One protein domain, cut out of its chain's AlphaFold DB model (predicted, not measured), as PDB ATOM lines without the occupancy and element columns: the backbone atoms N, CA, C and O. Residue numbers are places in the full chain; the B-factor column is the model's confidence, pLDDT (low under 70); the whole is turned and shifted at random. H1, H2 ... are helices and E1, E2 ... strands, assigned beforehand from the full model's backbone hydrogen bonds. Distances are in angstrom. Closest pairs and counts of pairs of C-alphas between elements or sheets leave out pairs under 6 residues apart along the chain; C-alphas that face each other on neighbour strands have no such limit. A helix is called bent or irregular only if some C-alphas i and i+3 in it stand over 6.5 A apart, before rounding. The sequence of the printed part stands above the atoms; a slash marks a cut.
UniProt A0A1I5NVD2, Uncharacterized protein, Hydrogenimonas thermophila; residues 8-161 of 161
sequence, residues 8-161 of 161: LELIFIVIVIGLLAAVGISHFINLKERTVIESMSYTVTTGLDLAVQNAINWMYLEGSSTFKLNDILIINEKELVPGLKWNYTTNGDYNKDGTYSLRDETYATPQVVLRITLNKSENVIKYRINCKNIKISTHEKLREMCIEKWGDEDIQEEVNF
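Overview. This is residues 8 to 161 of the 161 residues of an uncharacterized protein of Hydrogenimonas thermophila (UniProt A0A1I5NVD2). One very long helix, H1, makes the long axis; its residues 8 to 28 stick out free as an arm, and its residues 29 to 56 pack on a twisted sheet of six strands, with H3 on the same face of the sheet as H1 and touching residues 30 to 37 of H1, near the base of that arm. The printed part has 154 residues with three named helices and six named strands, in the order H1 H2 E1 E2 E3 E4 E5 H3 E6, and its class is mixed, helices and strands. The sheet's order is E1 E2 E3 E4 E5 E6, antiparallel throughout. The whole is loose, with a radius of gyration of the C-alphas of 19.6 A, and a rod in outline, spanning 74 by 31 by 26 A.

Along the chain. H1, residues 8 to 61, begins with C-alpha 8 at (-11.687, 41.971, 33.890) and is 73.1 A long. It is neither bent nor irregular, but only just: C-alphas 45 and 48 are 6.0 A apart, and it has a kink of 34 degrees near residue 48. H2 is residues 69 to 72. E1, residues 79 to 81, E2, residues 84 to 89, and E3, residues 99 to 104, follow. E4, residues 111 to 119, is 21.9 A long and bends by 68 degrees at residue 114; E5 is residues 124 to 129. H3, residues 136 to 150, is 16.6 A long and irregular, with C-alphas 138 and 141 9.0 A apart. E6, residues 155 to 160, ends with C-alpha 160 at (40.725, -1.512, 27.654).

Arrangement. E1 to E5 form a meander, each strand the antiparallel neighbour of the one before, and E6 is the antiparallel neighbour of E5. N 80 and O 84 of the hairpin E1 and E2 are 3.0 A apart, within hydrogen-bond range, as are N 87 and O 101 of E2 and E3 at 2.8 A, N 100 and O 116 of E3 and E4 at 2.8 A, N 117 and O 126 of E4 and E5 at 2.8 A, and N 127 and O 157 of E5 and E6 at 2.8 A. In two layers, helices on one face of a sheet, H1 and H3 are on one face of this one. H1 comes closest to E1 at the C-alphas of Val 36 and Leu 80, 6.0 A. With residues 30 to 37 alone H1 touches H3, the closest C-alphas being those of Glu 33 and Leu 142, 5.3 A, at a steep tilt of 45 degrees, the same way. With residues 50 to 55 alone it touches H2, at the C-alphas of Ala 51 and Ile 72, 4.8 A. H2 only grazes the sheet with residues 69 to 72, and H2 and H3 are apart. O i to N i+4 pairs are within hydrogen-bond range in 47 of 50 for H1 and 9 of 11 for H3; H2 is too short for one.

Size, cuts and confidence. The C-alphas farthest apart are those of Leu 8 and Gly 63, 74.5 A. Without residues 8 to 28 the body spans 48 by 26 by 25 A. The printed part has no cut and no long link. The mean pLDDT of the printed part is 88.6; residues 77 and 94 are under 70.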
ATOM      1  N   LEU A   8     -11.126  43.308  34.065       89.19
ATOM      2  CA  LEU A   8     -11.687  41.971  33.890       89.19
ATOM      3  C   LEU A   8     -10.861  41.124  32.912       89.19
ATOM      4  O   LEU A   8     -10.529  39.980  33.209       89.19
ATOM      5  N   GLU A   9     -10.498  41.695  31.765       87.06
ATOM      6  CA  GLU A   9      -9.685  41.020  30.748       87.06
ATOM      7  C   GLU A   9      -8.298  40.649  31.293       87.06
ATOM      8  O   GLU A   9      -7.790  39.561  31.026       87.06
ATOM      9  N   LEU A  10      -7.731  41.498  32.152       89.81
ATOM     10  CA  LEU A  10      -6.460  41.227  32.819       89.81
ATOM     11  C   LEU A  10      -6.552  40.039  33.792       89.81
ATOM     12  O   LEU A  10      -5.664  39.188  33.802       89.81
ATOM     13  N   ILE A  11      -7.638  39.932  34.565       90.88
ATOM     14  CA  ILE A  11      -7.864  38.797  35.476       90.88
ATOM     15  C   ILE A  11      -7.972  37.482  34.693       90.88
ATOM     16  O   ILE A  11      -7.335  36.496  35.064       90.88
ATOM     17  N   PHE A  12      -8.720  37.466  33.584       93.00
ATOM     18  CA  PHE A  12      -8.845  36.270  32.745       93.00
ATOM     19  C   PHE A  12      -7.496  35.809  32.181       93.00
ATOM     20  O   PHE A  12      -7.194  34.616  32.223       93.00
ATOM     21  N   ILE A  13      -6.657  36.735  31.713       93.44
ATOM     22  CA  ILE A  13      -5.326  36.408  31.182       93.44
ATOM     23  C   ILE A  13      -4.434  35.786  32.266       93.44
ATOM     24  O   ILE A  13      -3.791  34.767  32.015       93.44
ATOM     25  N   VAL A  14      -4.423  36.346  33.479       92.19
ATOM     26  CA  VAL A  14      -3.623  35.810  34.595       92.19
ATOM     27  C   VAL A  14      -4.061  34.390  34.960       92.19
ATOM     28  O   VAL A  14      -3.212  33.525  35.174       92.19
ATOM     29  N   ILE A  15      -5.369  34.120  34.973       94.25
ATOM     30  CA  ILE A  15      -5.906  32.783  35.266       94.25
ATOM     31  C   ILE A  15      -5.468  31.770  34.201       94.25
ATOM     32  O   ILE A  15      -4.982  30.690  34.538       94.25
ATOM     33  N   VAL A  16      -5.599  32.117  32.918       92.12
ATOM     34  CA  VAL A  16      -5.225  31.216  31.815       92.12
ATOM     35  C   VAL A  16      -3.720  30.935  31.817       92.12
ATOM     36  O   VAL A  16      -3.319  29.778  31.701       92.12
ATOM     37  N   ILE A  17      -2.880  31.958  32.012       92.25
ATOM     38  CA  ILE A  17      -1.422  31.783  32.110       92.25
ATOM     39  C   ILE A  17      -1.063  30.913  33.322       92.25
ATOM     40  O   ILE A  17      -0.203  30.043  33.203       92.25
ATOM     41  N   GLY A  18      -1.742  31.087  34.460       89.00
ATOM     42  CA  GLY A  18      -1.530  30.263  35.652       89.00
ATOM     43  C   GLY A  18      -1.809  28.776  35.409       89.00
ATOM     44  O   GLY A  18      -0.995  27.927  35.776       89.00
ATOM     45  N   LEU A  19      -2.914  28.455  34.730       88.38
ATOM     46  CA  LEU A  19      -3.266  27.072  34.383       88.38
ATOM     47  C   LEU A  19      -2.270  26.452  33.394       88.38
ATOM     48  O   LEU A  19      -1.828  25.318  33.590       88.38
ATOM     49  N   LEU A  20      -1.874  27.197  32.357       87.62
ATOM     50  CA  LEU A  20      -0.891  26.724  31.377       87.62
ATOM     51  C   LEU A  20       0.494  26.518  32.008       87.62
ATOM     52  O   LEU A  20       1.165  25.531  31.703       87.62
ATOM     53  N   ALA A  21       0.908  27.406  32.917       83.62
ATOM     54  CA  ALA A  21       2.177  27.291  33.627       83.62
ATOM     55  C   ALA A  21       2.235  26.023  34.494       83.62
ATOM     56  O   ALA A  21       3.249  25.326  34.476       83.62
ATOM     57  N   ALA A  22       1.150  25.679  35.196       82.69
ATOM     58  CA  ALA A  22       1.099  24.480  36.034       82.69
ATOM     59  C   ALA A  22       1.379  23.193  35.233       82.69
ATOM     60  O   ALA A  22       2.177  22.352  35.651       82.69
ATOM     61  N   VAL A  23       0.780  23.066  34.045       81.25
ATOM     62  CA  VAL A  23       1.003  21.909  33.165       81.25
ATOM     63  C   VAL A  23       2.405  21.955  32.549       81.25
ATOM     64  O   VAL A  23       3.129  20.958  32.593       81.25
ATOM     65  N   GLY A  24       2.830  23.118  32.043       74.75
ATOM     66  CA  GLY A  24       4.130  23.286  31.389       74.75
ATOM     67  C   GLY A  24       5.329  22.972  32.291       74.75
ATOM     68  O   GLY A  24       6.266  22.307  31.852       74.75
ATOM     69  N   ILE A  25       5.286  23.386  33.564       75.56
ATOM     70  CA  ILE A  25       6.382  23.156  34.521       75.56
ATOM     71  C   ILE A  25       6.588  21.658  34.771       75.56
ATOM     72  O   ILE A  25       7.719  21.175  34.701       75.56
ATOM     73  N   SER A  26       5.510  20.903  35.008       73.19
ATOM     74  CA  SER A  26       5.604  19.454  35.246       73.19
ATOM     75  C   SER A  26       6.192  18.695  34.051       73.19
ATOM     76  O   SER A  26       7.015  17.797  34.230       73.19
ATOM     77  N   HIS A  27       5.826  19.084  32.825       73.19
ATOM     78  CA  HIS A  27       6.359  18.467  31.614       73.19
ATOM     79  C   HIS A  27       7.857  18.755  31.444       73.19
ATOM     80  O   HIS A  27       8.633  17.856  31.121       73.19
ATOM     81  N   PHE A  28       8.281  19.986  31.736       75.19
ATOM     82  CA  PHE A  28       9.680  20.398  31.658       75.19
ATOM     83  C   PHE A  28      10.595  19.645  32.639       75.19
ATOM     84  O   PHE A  28      11.721  19.308  32.277       75.19
ATOM     85  N   ILE A  29      10.121  19.344  33.855       75.31
ATOM     86  CA  ILE A  29      10.884  18.552  34.839       75.31
ATOM     87  C   ILE A  29      11.150  17.139  34.303       75.31
ATOM     88  O   ILE A  29      12.305  16.723  34.260       75.31
ATOM     89  N   ASN A  30      10.119  16.450  33.798       76.50
ATOM     90  CA  ASN A  30      10.274  15.092  33.256       76.50
ATOM     91  C   ASN A  30      11.255  15.051  32.065       76.50
ATOM     92  O   ASN A  30      12.023  14.102  31.917       76.50
ATOM     93  N   LEU A  31      11.241  16.080  31.205       82.19
ATOM     94  CA  LEU A  31      12.180  16.173  30.082       82.19
ATOM     95  C   LEU A  31      13.624  16.307  30.566       82.19
ATOM     96  O   LEU A  31      14.505  15.629  30.044       82.19
ATOM     97  N   LYS A  32      13.874  17.140  31.585       85.12
ATOM     98  CA  LYS A  32      15.222  17.292  32.140       85.12
ATOM     99  C   LYS A  32      15.744  15.993  32.749       85.12
ATOM    100  O   LYS A  32      16.880  15.614  32.479       85.12
ATOM    101  N   GLU A  33      14.924  15.285  33.516       86.31
ATOM    102  CA  GLU A  33      15.318  13.993  34.088       86.31
ATOM    103  C   GLU A  33      15.653  12.973  32.988       86.31
ATOM    104  O   GLU A  33      16.683  12.306  33.054       86.31
ATOM    105  N   ARG A  34      14.863  12.916  31.907       88.06
ATOM    106  CA  ARG A  34      15.183  12.070  30.745       88.06
ATOM    107  C   ARG A  34      16.511  12.462  30.093       88.06
ATOM    108  O   ARG A  34      17.313  11.581  29.788       88.06
ATOM    109  N   THR A  35      16.792  13.757  29.939       87.19
ATOM    110  CA  THR A  35      18.079  14.206  29.375       87.19
ATOM    111  C   THR A  35      19.281  13.830  30.239       87.19
ATOM    112  O   THR A  35      20.365  13.633  29.697       87.19
ATOM    113  N   VAL A  36      19.117  13.670  31.560       89.88
ATOM    114  CA  VAL A  36      20.189  13.151  32.428       89.88
ATOM    115  C   VAL A  36      20.535  11.718  32.029       89.88
ATOM    116  O   VAL A  36      21.702  11.411  31.797       89.88
ATOM    117  N   ILE A  37      19.523  10.860  31.894       92.19
ATOM    118  CA  ILE A  37      19.684   9.452  31.505       92.19
ATOM    119  C   ILE A  37      20.280   9.333  30.098       92.19
ATOM    120  O   ILE A  37      21.164   8.512  29.854       92.19
ATOM    121  N   GLU A  38      19.833  10.164  29.161       89.38
ATOM    122  CA  GLU A  38      20.392  10.206  27.808       89.38
ATOM    123  C   GLU A  38      21.845  10.688  27.808       89.38
ATOM    124  O   GLU A  38      22.684  10.067  27.161       89.38
ATOM    125  N   SER A  39      22.173  11.725  28.587       88.94
ATOM    126  CA  SER A  39      23.548  12.205  28.745       88.94
ATOM    127  C   SER A  39      24.450  11.124  29.332       88.94
ATOM    128  O   SER A  39      25.517  10.877  28.782       88.94
ATOM    129  N   MET A  40      24.032  10.464  30.418       91.31
ATOM    130  CA  MET A  40      24.781   9.361  31.027       91.31
ATOM    131  C   MET A  40      25.008   8.233  30.019       91.31
ATOM    132  O   MET A  40      26.127   7.754  29.868       91.31
ATOM    133  N   SER A  41      23.959   7.850  29.288       91.12
ATOM    134  CA  SER A  41      24.041   6.824  28.251       91.12
ATOM    135  C   SER A  41      25.022   7.195  27.157       91.12
ATOM    136  O   SER A  41      25.872   6.382  26.832       91.12
ATOM    137  N   TYR A  42      24.917   8.404  26.608       89.88
ATOM    138  CA  TYR A  42      25.799   8.868  25.546       89.88
ATOM    139  C   TYR A  42      27.256   8.883  26.004       89.88
ATOM    140  O   TYR A  42      28.133   8.424  25.276       89.88
ATOM    141  N   THR A  43      27.519   9.360  27.224       90.81
ATOM    142  CA  THR A  43      28.870   9.370  27.791       90.81
ATOM    143  C   THR A  43      29.429   7.955  27.934       90.81
ATOM    144  O   THR A  43      30.578   7.740  27.567       90.81
ATOM    145  N   VAL A  44      28.638   6.997  28.427       90.94
ATOM    146  CA  VAL A  44      29.093   5.613  28.645       90.94
ATOM    147  C   VAL A  44      29.244   4.844  27.333       90.94
ATOM    148  O   VAL A  44      30.225   4.136  27.172       90.94
ATOM    149  N   THR A  45      28.323   4.989  26.378       90.00
ATOM    150  CA  THR A  45      28.380   4.213  25.129       90.00
ATOM    151  C   THR A  45      29.293   4.855  24.098       90.00
ATOM    152  O   THR A  45      30.185   4.217  23.571       90.00
ATOM    153  N   THR A  46      29.082   6.132  23.788       88.06
ATOM    154  CA  THR A  46      29.772   6.801  22.676       88.06
ATOM    155  C   THR A  46      30.966   7.604  23.168       88.06
ATOM    156  O   THR A  46      32.006   7.633  22.516       88.06
ATOM    157  N   GLY A  47      30.835   8.255  24.324       88.88
ATOM    158  CA  GLY A  47      31.917   9.025  24.925       88.88
ATOM    159  C   GLY A  47      33.124   8.151  25.256       88.88
ATOM    160  O   GLY A  47      34.240   8.525  24.909       88.88
ATOM    161  N   LEU A  48      32.909   6.983  25.872       91.75
ATOM    162  CA  LEU A  48      33.996   6.053  26.189       91.75
ATOM    163  C   LEU A  48      34.666   5.490  24.933       91.75
ATOM    164  O   LEU A  48      35.890   5.503  24.879       91.75
ATOM    165  N   ASP A  49      33.907   5.093  23.908       90.56
ATOM    166  CA  ASP A  49      34.475   4.609  22.641       90.56
ATOM    167  C   ASP A  49      35.387   5.655  21.983       90.56
ATOM    168  O   ASP A  49      36.494   5.346  21.536       90.56
ATOM    169  N   LEU A  50      34.946   6.917  21.954       89.19
ATOM    170  CA  LEU A  50      35.749   8.028  21.443       89.19
ATOM    171  C   LEU A  50      36.974   8.292  22.326       89.19
ATOM    172  O   LEU A  50      38.064   8.526  21.809       89.19
ATOM    173  N   ALA A  51      36.816   8.229  23.649       90.62
ATOM    174  CA  ALA A  51      37.911   8.428  24.590       90.62
ATOM    175  C   ALA A  51      38.987   7.346  24.448       90.62
ATOM    176  O   ALA A  51      40.169   7.672  24.458       90.62
ATOM    177  N   VAL A  52      38.584   6.090  24.253       90.50
ATOM    178  CA  VAL A  52      39.472   4.958  23.957       90.50
ATOM    179  C   VAL A  52      40.245   5.206  22.666       90.50
ATOM    180  O   VAL A  52      41.471   5.148  22.668       90.50
ATOM    181  N   GLN A  53      39.559   5.557  21.575       89.62
ATOM    182  CA  GLN A  53      40.214   5.836  20.292       89.62
ATOM    183  C   GLN A  53      41.213   6.993  20.397       89.62
ATOM    184  O   GLN A  53      42.337   6.898  19.904       89.62
ATOM    185  N   ASN A  54      40.827   8.064  21.089       89.94
ATOM    186  CA  ASN A  54      41.704   9.199  21.337       89.94
ATOM    187  C   ASN A  54      42.901   8.789  22.203       89.94
ATOM    188  O   ASN A  54      44.028   9.142  21.869       89.94
ATOM    189  N   ALA A  55      42.695   8.015  23.270       88.19
ATOM    190  CA  ALA A  55      43.773   7.540  24.134       88.19
ATOM    191  C   ALA A  55      44.791   6.682  23.364       88.19
ATOM    192  O   ALA A  55      45.994   6.897  23.504       88.19
ATOM    193  N   ILE A  56      44.321   5.782  22.492       88.38
ATOM    194  CA  ILE A  56      45.175   4.987  21.594       88.38
ATOM    195  C   ILE A  56      45.981   5.906  20.675       88.38
ATOM    196  O   ILE A  56      47.196   5.746  20.558       88.38
ATOM    197  N   ASN A  57      45.329   6.885  20.042       88.88
ATOM    198  CA  ASN A  57      46.005   7.835  19.162       88.88
ATOM    199  C   ASN A  57      47.112   8.603  19.908       88.88
ATOM    200  O   ASN A  57      48.261   8.612  19.468       88.88
ATOM    201  N   TRP A  58      46.808   9.157  21.082       85.94
ATOM    202  CA  TRP A  58      47.787   9.873  21.901       85.94
ATOM    203  C   TRP A  58      48.965   8.984  22.333       85.94
ATOM    204  O   TRP A  58      50.125   9.387  22.212       85.94
ATOM    205  N   MET A  59      48.690   7.763  22.804       84.69
ATOM    206  CA  MET A  59      49.733   6.864  23.308       84.69
ATOM    207  C   MET A  59      50.621   6.298  22.205       84.69
ATOM    208  O   MET A  59      51.843   6.292  22.352       84.69
ATOM    209  N   TYR A  60      50.023   5.800  21.124       83.06
ATOM    210  CA  TYR A  60      50.739   4.993  20.137       83.06
ATOM    211  C   TYR A  60      51.132   5.767  18.881       83.06
ATOM    212  O   TYR A  60      52.169   5.464  18.295       83.06
ATOM    213  N   LEU A  61      50.332   6.750  18.457       82.00
ATOM    214  CA  LEU A  61      50.606   7.523  17.241       82.00
ATOM    215  C   LEU A  61      51.363   8.815  17.551       82.00
ATOM    216  O   LEU A  61      52.286   9.172  16.824       82.00
ATOM    217  N   GLU A  62      51.021   9.480  18.653       80.88
ATOM    218  CA  GLU A  62      51.675  10.729  19.063       80.88
ATOM    219  C   GLU A  62      52.813  10.510  20.072       80.88
ATOM    220  O   GLU A  62      53.622  11.411  20.301       80.88
ATOM    221  N   GLY A  63      52.913   9.310  20.656       76.44
ATOM    222  CA  GLY A  63      53.977   8.940  21.595       76.44
ATOM    223  C   GLY A  63      53.954   9.741  22.899       76.44
ATOM    224  O   GLY A  63      54.987   9.861  23.564       76.44
ATOM    225  N   SER A  64      52.802  10.309  23.267       75.25
ATOM    226  CA  SER A  64      52.658  11.160  24.444       75.25
ATOM    227  C   SER A  64      51.762  10.517  25.496       75.25
ATOM    228  O   SER A  64      50.603  10.185  25.259       75.25
ATOM    229  N   SER A  65      52.286  10.402  26.715       76.00
ATOM    230  CA  SER A  65      51.548   9.935  27.892       76.00
ATOM    231  C   SER A  65      51.036  11.084  28.764       76.00
ATOM    232  O   SER A  65      50.584  10.849  29.886       76.00
ATOM    233  N   THR A  66      51.106  12.337  28.296       84.69
ATOM    234  CA  THR A  66      50.767  13.514  29.115       84.69
ATOM    235  C   THR A  66      49.280  13.843  29.149       84.69
ATOM    236  O   THR A  66      48.873  14.630  30.002       84.69
ATOM    237  N   PHE A  67      48.472  13.255  28.263       88.50
ATOM    238  CA  PHE A  67      47.031  13.507  28.216       88.50
ATOM    239  C   PHE A  67      46.327  13.022  29.486       88.50
ATOM    240  O   PHE A  67      46.784  12.110  30.193       88.50
ATOM    241  N   LYS A  68      45.190  13.643  29.761       91.38
ATOM    242  CA  LYS A  68      44.276  13.309  30.846       91.38
ATOM    243  C   LYS A  68      42.894  12.989  30.296       91.38
ATOM    244  O   LYS A  68      42.599  13.223  29.127       91.38
ATOM    245  N   LEU A  69      42.017  12.484  31.159       90.69
ATOM    246  CA  LEU A  69      40.656  12.119  30.773       90.69
ATOM    247  C   LEU A  69      39.884  13.284  30.130       90.69
ATOM    248  O   LEU A  69      39.171  13.060  29.163       90.69
ATOM    249  N   ASN A  70      40.052  14.519  30.610       91.50
ATOM    250  CA  ASN A  70      39.385  15.694  30.032       91.50
ATOM    251  C   ASN A  70      39.908  16.103  28.641       91.50
ATOM    252  O   ASN A  70      39.247  16.889  27.969       91.50
ATOM    253  N   ASP A  71      41.064  15.588  28.212       88.25
ATOM    254  CA  ASP A  71      41.601  15.833  26.868       88.25
ATOM    255  C   ASP A  71      41.007  14.856  25.835       88.25
ATOM    256  O   ASP A  71      40.884  15.187  24.659       88.25
ATOM    257  N   ILE A  72      40.621  13.652  26.277       90.12
ATOM    258  CA  ILE A  72      40.116  12.567  25.415       90.12
ATOM    259  C   ILE A  72      38.597  12.375  25.498       90.12
ATOM    260  O   ILE A  72      37.997  11.855  24.559       90.12
ATOM    261  N   LEU A  73      37.979  12.803  26.604       89.88
ATOM    262  CA  LEU A  73      36.550  12.729  26.878       89.88
ATOM    263  C   LEU A  73      36.048  14.114  27.283       89.88
ATOM    264  O   LEU A  73      36.282  14.574  28.400       89.88
ATOM    265  N   ILE A  74      35.308  14.763  26.388       83.88
ATOM    266  CA  ILE A  74      34.729  16.078  26.659       83.88
ATOM    267  C   ILE A  74      33.301  15.890  27.165       83.88
ATOM    268  O   ILE A  74      32.395  15.540  26.409       83.88
ATOM    269  N   ILE A  75      33.098  16.151  28.456       84.38
ATOM    270  CA  ILE A  75      31.771  16.258  29.060       84.38
ATOM    271  C   ILE A  75      31.512  17.728  29.354       84.38
ATOM    272  O   ILE A  75      32.298  18.384  30.035       84.38
ATOM    273  N   ASN A  76      30.387  18.248  28.871       72.62
ATOM    274  CA  ASN A  76      29.949  19.582  29.254       72.62
ATOM    275  C   ASN A  76      29.600  19.572  30.750       72.62
ATOM    276  O   ASN A  76      28.656  18.892  31.153       72.62
ATOM    277  N   GLU A  77      30.344  20.333  31.560       66.88
ATOM    278  CA  GLU A  77      30.197  20.439  33.023       66.88
ATOM    279  C   GLU A  77      28.929  21.207  33.444       66.88
ATOM    280  O   GLU A  77      28.956  22.161  34.220       66.88
ATOM    281  N   LYS A  78      27.783  20.825  32.884       73.75
ATOM    282  CA  LYS A  78      26.503  21.479  33.118       73.75
ATOM    283  C   LYS A  78      25.748  20.777  34.240       73.75
ATOM    284  O   LYS A  78      25.707  19.549  34.310       73.75
ATOM    285  N   GLU A  79      25.104  21.571  35.086       81.94
ATOM    286  CA  GLU A  79      24.038  21.090  35.961       81.94
ATOM    287  C   GLU A  79      22.862  20.616  35.091       81.94
ATOM    288  O   GLU A  79      22.266  21.399  34.343       81.94
ATOM    289  N   LEU A  80      22.579  19.314  35.132       84.56
ATOM    290  CA  LEU A  80      21.586  18.677  34.260       84.56
ATOM    291  C   LEU A  80      20.170  18.866  34.828       84.56
ATOM    292  O   LEU A  80      19.240  19.270  34.125       84.56
ATOM    293  N   VAL A  81      20.040  18.645  36.135       87.38
ATOM    294  CA  VAL A  81      18.865  18.933  36.968       87.38
ATOM    295  C   VAL A  81      19.343  19.551  38.284       87.38
ATOM    296  O   VAL A  81      20.505  19.348  38.632       87.38
ATOM    297  N   PRO A  82      18.487  20.282  39.026       87.06
ATOM    298  CA  PRO A  82      18.878  20.902  40.290       87.06
ATOM    299  C   PRO A  82      19.603  19.929  41.229       87.06
ATOM    300  O   PRO A  82      19.035  18.921  41.650       87.06
ATOM    301  N   GLY A  83      20.863  20.222  41.537       88.31
ATOM    302  CA  GLY A  83      21.714  19.413  42.407       88.31
ATOM    303  C   GLY A  83      22.430  18.230  41.746       88.31
ATOM    304  O   GLY A  83      23.324  17.685  42.385       88.31
ATOM    305  N   LEU A  84      22.134  17.845  40.495       91.44
ATOM    306  CA  LEU A  84      22.968  16.886  39.751       91.44
ATOM    307  C   LEU A  84      23.902  17.600  38.783       91.44
ATOM    308  O   LEU A  84      23.470  18.184  37.783       91.44
ATOM    309  N   LYS A  85      25.204  17.472  39.037       90.19
ATOM    310  CA  LYS A  85      26.236  18.116  38.226       90.19
ATOM    311  C   LYS A  85      27.456  17.232  38.014       90.19
ATOM    312  O   LYS A  85      27.818  16.412  38.861       90.19
ATOM    313  N   TRP A  86      28.090  17.423  36.865       91.25
ATOM    314  CA  TRP A  86      29.386  16.833  36.562       91.25
ATOM    315  C   TRP A  86      30.499  17.565  37.308       91.25
ATOM    316  O   TRP A  86      30.458  18.778  37.489       91.25
ATOM    317  N   ASN A  87      31.495  16.807  37.745       91.31
ATOM    318  CA  ASN A  87      32.686  17.318  38.401       91.31
ATOM    319  C   ASN A  87      33.909  16.573  37.866       91.31
ATOM    320  O   ASN A  87      33.925  15.339  37.879       91.31
ATOM    321  N   TYR A  88      34.918  17.321  37.430       91.81
ATOM    322  CA  TYR A  88      36.210  16.789  37.030       91.81
ATOM    323  C   TYR A  88      37.246  16.945  38.145       91.81
ATOM    324  O   TYR A  88      37.386  18.003  38.756       91.81
ATOM    325  N   THR A  89      38.011  15.889  38.415       90.62
ATOM    326  CA  THR A  89      39.088  15.938  39.402       90.62
ATOM    327  C   THR A  89      40.313  15.163  38.951       90.62
ATOM    328  O   THR A  89      40.210  14.120  38.308       90.62
ATOM    329  N   THR A  90      41.478  15.669  39.345       90.12
ATOM    330  CA  THR A  90      42.770  14.987  39.205       90.12
ATOM    331  C   THR A  90      43.449  14.782  40.560       90.12
ATOM    332  O   THR A  90      44.660  14.594  40.631       90.12
ATOM    333  N   ASN A  91      42.696  14.911  41.658       83.44
ATOM    334  CA  ASN A  91      43.262  14.941  43.002       83.44
ATOM    335  C   ASN A  91      43.321  13.530  43.598       83.44
ATOM    336  O   ASN A  91      42.291  12.863  43.736       83.44
ATOM    337  N   GLY A  92      44.522  13.122  44.008       76.38
ATOM    338  CA  GLY A  92      44.803  11.833  44.640       76.38
ATOM    339  C   GLY A  92      45.335  10.779  43.668       76.38
ATOM    340  O   GLY A  92      45.099  10.853  42.464       76.38
ATOM    341  N   ASP A  93      46.023   9.775  44.213       71.31
ATOM    342  CA  ASP A  93      46.738   8.756  43.430       71.31
ATOM    343  C   ASP A  93      45.814   7.957  42.498       71.31
ATOM    344  O   ASP A  93      46.200   7.615  41.383       71.31
ATOM    345  N   TYR A  94      44.564   7.732  42.918       69.12
ATOM    346  CA  TYR A  94      43.542   7.040  42.123       69.12
ATOM    347  C   TYR A  94      42.986   7.884  40.962       69.12
ATOM    348  O   TYR A  94      42.483   7.333  39.991       69.12
ATOM    349  N   ASN A  95      43.067   9.220  41.035       80.38
ATOM    350  CA  ASN A  95      42.491  10.127  40.030       80.38
ATOM    351  C   ASN A  95      43.566  10.858  39.214       80.38
ATOM    352  O   ASN A  95      43.243  11.815  38.514       80.38
ATOM    353  N   LYS A  96      44.841  10.456  39.312       85.56
ATOM    354  CA  LYS A  96      45.985  11.188  38.735       85.56
ATOM    355  C   LYS A  96      45.837  11.474  37.231       85.56
ATOM    356  O   LYS A  96      46.228  12.544  36.767       85.56
ATOM    357  N   ASP A  97      45.213  10.550  36.501       89.94
ATOM    358  CA  ASP A  97      45.016  10.630  35.050       89.94
ATOM    359  C   ASP A  97      43.676  11.292  34.667       89.94
ATOM    360  O   ASP A  97      43.396  11.512  33.491       89.94
ATOM    361  N   GLY A  98      42.866  11.677  35.657       92.31
ATOM    362  CA  GLY A  98      41.584  12.355  35.486       92.31
ATOM    363  C   GLY A  98      40.386  11.475  35.826       92.31
ATOM    364  O   GLY A  98      40.348  10.273  35.553       92.31
ATOM    365  N   THR A  99      39.384  12.079  36.457       93.56
ATOM    366  CA  THR A  99      38.123  11.421  36.803       93.56
ATOM    367  C   THR A  99      36.955  12.379  36.656       93.56
ATOM    368  O   THR A  99      36.931  13.438  37.286       93.56
ATOM    369  N   TYR A 100      35.957  11.969  35.878       93.81
ATOM    370  CA  TYR A 100      34.647  12.602  35.848       93.81
ATOM    371  C   TYR A 100      33.718  11.922  36.848       93.81
ATOM    372  O   TYR A 100      33.699  10.702  36.996       93.81
ATOM    373  N   SER A 101      32.938  12.713  37.573       93.44
ATOM    374  CA  SER A 101      31.911  12.222  38.488       93.44
ATOM    375  C   SER A 101      30.638  13.037  38.333       93.44
ATOM    376  O   SER A 101      30.652  14.235  38.605       93.44
ATOM    377  N   LEU A 102      29.539  12.390  37.959       93.88
ATOM    378  CA  LEU A 102      28.198  12.939  38.101       93.88
ATOM    379  C   LEU A 102      27.770  12.747  39.553       93.88
ATOM    380  O   LEU A 102      27.710  11.613  40.043       93.88
ATOM    381  N   ARG A 103      27.521  13.849  40.259       93.56
ATOM    382  CA  ARG A 103      27.192  13.832  41.686       93.56
ATOM    383  C   ARG A 103      25.805  14.384  41.928       93.56
ATOM    384  O   ARG A 103      25.452  15.393  41.331       93.56
ATOM    385  N   ASP A 104      25.079  13.745  42.835       93.75
ATOM    386  CA  ASP A 104      23.871  14.286  43.439       93.75
ATOM    387  C   ASP A 104      24.251  15.031  44.729       93.75
ATOM    388  O   ASP A 104      24.626  14.439  45.746       93.75
ATOM    389  N   GLU A 105      24.197  16.356  44.665       93.81
ATOM    390  CA  GLU A 105      24.514  17.284  45.751       93.81
ATOM    391  C   GLU A 105      23.295  17.666  46.594       93.81
ATOM    392  O   GLU A 105      23.394  18.497  47.493       93.81
ATOM    393  N   THR A 106      22.135  17.055  46.348       92.12
ATOM    394  CA  THR A 106      20.945  17.262  47.186       92.12
ATOM    395  C   THR A 106      21.062  16.553  48.547       92.12
ATOM    396  O   THR A 106      20.253  16.775  49.457       92.12
ATOM    397  N   TYR A 107      22.065  15.688  48.712       91.94
ATOM    398  CA  TYR A 107      22.476  15.099  49.986       91.94
ATOM    399  C   TYR A 107      23.363  16.057  50.794       91.94
ATOM    400  O   TYR A 107      24.115  16.841  50.230       91.94
ATOM    401  N   ALA A 108      23.360  15.922  52.128       90.62
ATOM    402  CA  ALA A 108      24.306  16.644  52.990       90.62
ATOM    403  C   ALA A 108      25.773  16.323  52.638       90.62
ATOM    404  O   ALA A 108      26.641  17.189  52.689       90.62
ATOM    405  N   THR A 109      26.030  15.073  52.243       91.88
ATOM    406  CA  THR A 109      27.291  14.622  51.653       91.88
ATOM    407  C   THR A 109      27.031  14.181  50.214       91.88
ATOM    408  O   THR A 109      26.356  13.157  50.040       91.88
ATOM    409  N   PRO A 110      27.543  14.902  49.198       92.56
ATOM    410  CA  PRO A 110      27.292  14.589  47.795       92.56
ATOM    411  C   PRO A 110      27.577  13.129  47.450       92.56
ATOM    412  O   PRO A 110      28.651  12.611  47.762       92.56
ATOM    413  N   GLN A 111      26.622  12.477  46.793       94.94
ATOM    414  CA  GLN A 111      26.742  11.079  46.382       94.94
ATOM    415  C   GLN A 111      27.133  10.989  44.908       94.94
ATOM    416  O   GLN A 111      26.744  11.832  44.105       94.94
ATOM    417  N   VAL A 112      27.926   9.983  44.531       94.44
ATOM    418  CA  VAL A 112      28.396   9.814  43.144       94.44
ATOM    419  C   VAL A 112      27.489   8.831  42.415       94.44
ATOM    420  O   VAL A 112      27.456   7.658  42.769       94.44
ATOM    421  N   VAL A 113      26.781   9.305  41.394       94.69
ATOM    422  CA  VAL A 113      25.846   8.504  40.591       94.69
ATOM    423  C   VAL A 113      26.569   7.796  39.450       94.69
ATOM    424  O   VAL A 113      26.355   6.612  39.228       94.69
ATOM    425  N   LEU A 114      27.450   8.505  38.744       94.62
ATOM    426  CA  LEU A 114      28.286   7.946  37.682       94.62
ATOM    427  C   LEU A 114      29.713   8.449  37.870       94.62
ATOM    428  O   LEU A 114      29.932   9.639  38.087       94.62
ATOM    429  N   ARG A 115      30.685   7.547  37.804       94.50
ATOM    430  CA  ARG A 115      32.114   7.858  37.833       94.50
ATOM    431  C   ARG A 115      32.776   7.282  36.598       94.50
ATOM    432  O   ARG A 115      32.485   6.148  36.251       94.50
ATOM    433  N   ILE A 116      33.679   8.039  35.995       94.44
ATOM    434  CA  ILE A 116      34.540   7.596  34.900       94.44
ATOM    435  C   ILE A 116      35.964   7.990  35.265       94.44
ATOM    436  O   ILE A 116      36.219   9.163  35.527       94.44
ATOM    437  N   THR A 117      36.874   7.027  35.297       94.12
ATOM    438  CA  THR A 117      38.265   7.210  35.708       94.12
ATOM    439  C   THR A 117      39.183   6.647  34.638       94.12
ATOM    440  O   THR A 117      39.052   5.489  34.249       94.12
ATOM    441  N   LEU A 118      40.133   7.461  34.188       93.38
ATOM    442  CA  LEU A 118      41.231   6.993  33.355       93.38
ATOM    443  C   LEU A 118      42.304   6.370  34.253       93.38
ATOM    444  O   LEU A 118      42.682   6.967  35.259       93.38
ATOM    445  N   ASN A 119      42.808   5.198  33.881       90.44
ATOM    446  CA  ASN A 119      43.998   4.605  34.475       90.44
ATOM    447  C   ASN A 119      44.976   4.230  33.359       90.44
ATOM    448  O   ASN A 119      44.847   3.185  32.723       90.44
ATOM    449  N   LYS A 120      45.983   5.080  33.139       88.00
ATOM    450  CA  LYS A 120      47.008   4.843  32.112       88.00
ATOM    451  C   LYS A 120      48.011   3.763  32.506       88.00
ATOM    452  O   LYS A 120      48.732   3.267  31.656       88.00
ATOM    453  N   SER A 121      48.110   3.412  33.789       87.31
ATOM    454  CA  SER A 121      49.012   2.340  34.236       87.31
ATOM    455  C   SER A 121      48.470   0.953  33.882       87.31
ATOM    456  O   SER A 121      49.250   0.028  33.689       87.31
ATOM    457  N   GLU A 122      47.148   0.832  33.779       88.56
ATOM    458  CA  GLU A 122      46.446  -0.396  33.393       88.56
ATOM    459  C   GLU A 122      45.894  -0.337  31.958       88.56
ATOM    460  O   GLU A 122      45.356  -1.329  31.489       88.56
ATOM    461  N   ASN A 123      46.042   0.796  31.260       88.81
ATOM    462  CA  ASN A 123      45.434   1.070  29.950       88.81
ATOM    463  C   ASN A 123      43.917   0.820  29.923       88.81
ATOM    464  O   ASN A 123      43.371   0.213  29.004       88.81
ATOM    465  N   VAL A 124      43.230   1.283  30.968       91.44
ATOM    466  CA  VAL A 124      41.782   1.110  31.116       91.44
ATOM    467  C   VAL A 124      41.087   2.417  31.436       91.44
ATOM    468  O   VAL A 124      41.585   3.255  32.194       91.44
ATOM    469  N   ILE A 125      39.889   2.573  30.886       92.31
ATOM    470  CA  ILE A 125      38.912   3.544  31.358       92.31
ATOM    471  C   ILE A 125      37.879   2.778  32.175       92.31
ATOM    472  O   ILE A 125      37.147   1.942  31.649       92.31
ATOM    473  N   LYS A 126      37.834   3.051  33.477       93.56
ATOM    474  CA  LYS A 126      36.885   2.433  34.406       93.56
ATOM    475  C   LYS A 126      35.656   3.306  34.515       93.56
ATOM    476  O   LYS A 126      35.788   4.524  34.656       93.56
ATOM    477  N   TYR A 127      34.473   2.710  34.534       94.19
ATOM    478  CA  TYR A 127      33.259   3.430  34.873       94.19
ATOM    479  C   TYR A 127      32.438   2.696  35.927       94.19
ATOM    480  O   TYR A 127      32.467   1.474  36.041       94.19
ATOM    481  N   ARG A 128      31.726   3.469  36.746       94.94
ATOM    482  CA  ARG A 128      30.855   2.966  37.807       94.94
ATOM    483  C   ARG A 128      29.534   3.707  37.799       94.94
ATOM    484  O   ARG A 128      29.556   4.935  37.865       94.94
ATOM    485  N   ILE A 129      28.418   2.986  37.783       96.00
ATOM    486  CA  ILE A 129      27.064   3.545  37.856       96.00
ATOM    487  C   ILE A 129      26.382   3.029  39.117       96.00
ATOM    488  O   ILE A 129      26.343   1.830  39.366       96.00
ATOM    489  N   ASN A 130      25.816   3.945  39.897       96.00
ATOM    490  CA  ASN A 130      25.072   3.635  41.104       96.00
ATOM    491  C   ASN A 130      23.789   4.470  41.171       96.00
ATOM    492  O   ASN A 130      23.779   5.597  41.674       96.00
ATOM    493  N   CYS A 131      22.685   3.905  40.683       95.38
ATOM    494  CA  CYS A 131      21.389   4.585  40.668       95.38
ATOM    495  C   CYS A 131      20.813   4.827  42.079       95.38
ATOM    496  O   CYS A 131      20.008   5.740  42.265       95.38
ATOM    497  N   LYS A 132      21.252   4.077  43.104       94.62
ATOM    498  CA  LYS A 132      20.816   4.275  44.503       94.62
ATOM    499  C   LYS A 132      21.297   5.597  45.095       94.62
ATOM    500  O   LYS A 132      20.687   6.091  46.042       94.62
ATOM    501  N   ASN A 133      22.354   6.164  44.518       95.12
ATOM    502  CA  ASN A 133      22.931   7.441  44.919       95.12
ATOM    503  C   ASN A 133      22.140   8.656  44.410       95.12
ATOM    504  O   ASN A 133      22.530   9.783  44.699       95.12
ATOM    505  N   ILE A 134      21.040   8.439  43.681       94.44
ATOM    506  CA  ILE A 134      20.072   9.480  43.321       94.44
ATOM    507  C   ILE A 134      19.048   9.620  44.454       94.44
ATOM    508  O   ILE A 134      18.408   8.642  44.870       94.44
ATOM    509  N   LYS A 135      18.857  10.845  44.949       93.94
ATOM    510  CA  LYS A 135      17.981  11.116  46.091       93.94
ATOM    511  C   LYS A 135      16.509  10.994  45.716       93.94
ATOM    512  O   LYS A 135      15.963  11.864  45.043       93.94
ATOM    513  N   ILE A 136      15.827   9.982  46.261       91.62
ATOM    514  CA  ILE A 136      14.387   9.755  46.021       91.62
ATOM    515  C   ILE A 136      13.556  10.999  46.351       91.62
ATOM    516  O   ILE A 136      12.704  11.388  45.567       91.62
ATOM    517  N   SER A 137      13.831  11.678  47.472       90.50
ATOM    518  CA  SER A 137      13.026  12.834  47.905       90.50
ATOM    519  C   SER A 137      13.045  14.022  46.940       90.50
ATOM    520  O   SER A 137      12.293  14.971  47.137       90.50
ATOM    521  N   THR A 138      13.970  14.037  45.979       88.88
ATOM    522  CA  THR A 138      14.166  15.160  45.056       88.88
ATOM    523  C   THR A 138      14.038  14.728  43.599       88.88
ATOM    524  O   THR A 138      13.500  15.489  42.804       88.88
ATOM    525  N   HIS A 139      14.470  13.509  43.271       91.19
ATOM    526  CA  HIS A 139      14.627  13.002  41.907       91.19
ATOM    527  C   HIS A 139      14.097  11.561  41.778       91.19
ATOM    528  O   HIS A 139      14.768  10.685  41.231       91.19
ATOM    529  N   GLU A 140      12.909  11.285  42.327       91.81
ATOM    530  CA  GLU A 140      12.282   9.949  42.343       91.81
ATOM    531  C   GLU A 140      12.209   9.317  40.945       91.81
ATOM    532  O   GLU A 140      12.783   8.253  40.714       91.81
ATOM    533  N   LYS A 141      11.596  10.017  39.985       91.31
ATOM    534  CA  LYS A 141      11.443   9.545  38.600       91.31
ATOM    535  C   LYS A 141      12.774   9.335  37.892       91.31
ATOM    536  O   LYS A 141      12.933   8.381  37.135       91.31
ATOM    537  N   LEU A 142      13.751  10.208  38.134       92.56
ATOM    538  CA  LEU A 142      15.096  10.034  37.593       92.56
ATOM    539  C   LEU A 142      15.731   8.731  38.090       92.56
ATOM    540  O   LEU A 142      16.354   8.015  37.306       92.56
ATOM    541  N   ARG A 143      15.568   8.412  39.380       93.94
ATOM    542  CA  ARG A 143      16.065   7.158  39.944       93.94
ATOM    543  C   ARG A 143      15.372   5.953  39.315       93.94
ATOM    544  O   ARG A 143      16.064   5.003  38.963       93.94
ATOM    545  N   GLU A 144      14.052   5.999  39.147       94.12
ATOM    546  CA  GLU A 144      13.300   4.933  38.474       94.12
ATOM    547  C   GLU A 144      13.823   4.688  37.055       94.12
ATOM    548  O   GLU A 144      14.181   3.560  36.728       94.12
ATOM    549  N   MET A 145      13.982   5.743  36.248       93.56
ATOM    550  CA  MET A 145      14.523   5.625  34.887       93.56
ATOM    551  C   MET A 145      15.978   5.129  34.863       93.56
ATOM    552  O   MET A 145      16.377   4.414  33.944       93.56
ATOM    553  N   CYS A 146      16.789   5.502  35.857       94.50
ATOM    554  CA  CYS A 146      18.154   4.993  36.000       94.50
ATOM    555  C   CYS A 146      18.146   3.484  36.266       94.50
ATOM    556  O   CYS A 146      18.845   2.740  35.582       94.50
ATOM    557  N   ILE A 147      17.313   3.032  37.209       94.88
ATOM    558  CA  ILE A 147      17.170   1.612  37.560       94.88
ATOM    559  C   ILE A 147      16.584   0.813  36.394       94.88
ATOM    560  O   ILE A 147      17.026  -0.300  36.139       94.88
ATOM    561  N   GLU A 148      15.632   1.367  35.648       94.06
ATOM    562  CA  GLU A 148      15.088   0.717  34.452       94.06
ATOM    563  C   GLU A 148      16.182   0.448  33.406       94.06
ATOM    564  O   GLU A 148      16.185  -0.597  32.758       94.06
ATOM    565  N   LYS A 149      17.136   1.376  33.258       92.62
ATOM    566  CA  LYS A 149      18.177   1.299  32.232       92.62
ATOM    567  C   LYS A 149      19.414   0.500  32.641       92.62
ATOM    568  O   LYS A 149      19.970  -0.209  31.809       92.62
ATOM    569  N   TRP A 150      19.866   0.653  33.882       93.12
ATOM    570  CA  TRP A 150      21.122   0.081  34.383       93.12
ATOM    571  C   TRP A 150      20.918  -0.896  35.548       93.12
ATOM    572  O   TRP A 150      21.863  -1.524  36.000       93.12
ATOM    573  N   GLY A 151      19.696  -1.080  36.033       92.19
ATOM    574  CA  GLY A 151      19.425  -1.907  37.203       92.19
ATOM    575  C   GLY A 151      19.694  -1.188  38.528       92.19
ATOM    576  O   GLY A 151      20.126  -0.038  38.593       92.19
ATOM    577  N   ASP A 152      19.385  -1.885  39.619       89.69
ATOM    578  CA  ASP A 152      19.516  -1.368  40.989       89.69
ATOM    579  C   ASP A 152      20.872  -1.724  41.633       89.69
ATOM    580  O   ASP A 152      21.144  -1.399  42.795       89.69
ATOM    581  N   GLU A 153      21.737  -2.421  40.901       91.00
ATOM    582  CA  GLU A 153      23.062  -2.819  41.367       91.00
ATOM    583  C   GLU A 153      24.107  -1.727  41.118       91.00
ATOM    584  O   GLU A 153      23.936  -0.817  40.309       91.00
ATOM    585  N   ASP A 154      25.200  -1.799  41.873       91.12
ATOM    586  CA  ASP A 154      26.354  -0.928  41.688       91.12
ATOM    587  C   ASP A 154      27.235  -1.499  40.574       91.12
ATOM    588  O   ASP A 154      28.069  -2.370  40.820       91.12
ATOM    589  N   ILE A 155      27.025  -1.028  39.347       92.62
ATOM    590  CA  ILE A 155      27.758  -1.505  38.172       92.62
ATOM    591  C   ILE A 155      29.160  -0.925  38.184       92.62
ATOM    592  O   ILE A 155      29.333   0.280  38.369       92.62
ATOM    593  N   GLN A 156      30.149  -1.774  37.927       92.81
ATOM    594  CA  GLN A 156      31.538  -1.388  37.718       92.81
ATOM    595  C   GLN A 156      32.079  -2.147  36.515       92.81
ATOM    596  O   GLN A 156      32.054  -3.375  36.494       92.81
ATOM    597  N   GLU A 157      32.569  -1.412  35.528       92.19
ATOM    598  CA  GLU A 157      33.087  -1.965  34.283       92.19
ATOM    599  C   GLU A 157      34.359  -1.235  33.857       92.19
ATOM    600  O   GLU A 157      34.642  -0.109  34.280       92.19
ATOM    601  N   GLU A 158      35.142  -1.895  33.011       92.50
ATOM    602  CA  GLU A 158      36.425  -1.403  32.528       92.50
ATOM    603  C   GLU A 158      36.515  -1.614  31.018       92.50
ATOM    604  O   GLU A 158      36.171  -2.679  30.504       92.50
ATOM    605  N   VAL A 159      36.988  -0.590  30.311       88.88
ATOM    606  CA  VAL A 159      37.207  -0.624  28.865       88.88
ATOM    607  C   VAL A 159      38.699  -0.474  28.604       88.88
ATOM    608  O   VAL A 159      39.295   0.536  28.981       88.88
ATOM    609  N   ASN A 160      39.300  -1.492  27.990       88.25
ATOM    610  CA  ASN A 160      40.725  -1.512  27.654       88.25
ATOM    611  C   ASN A 160      41.007  -0.693  26.391       88.25
ATOM    612  O   ASN A 160      40.160  -0.634  25.493       88.25
ATOM    613  N   PHE A 161      42.212  -0.133  26.304       83.00
ATOM    614  CA  PHE A 161      42.702   0.575  25.124       83.00
ATOM    615  C   PHE A 161      44.197   0.346  24.864       83.00
ATOM    616  O   PHE A 161      44.937  -0.014  25.803       83.00
TER     617      PHE A 161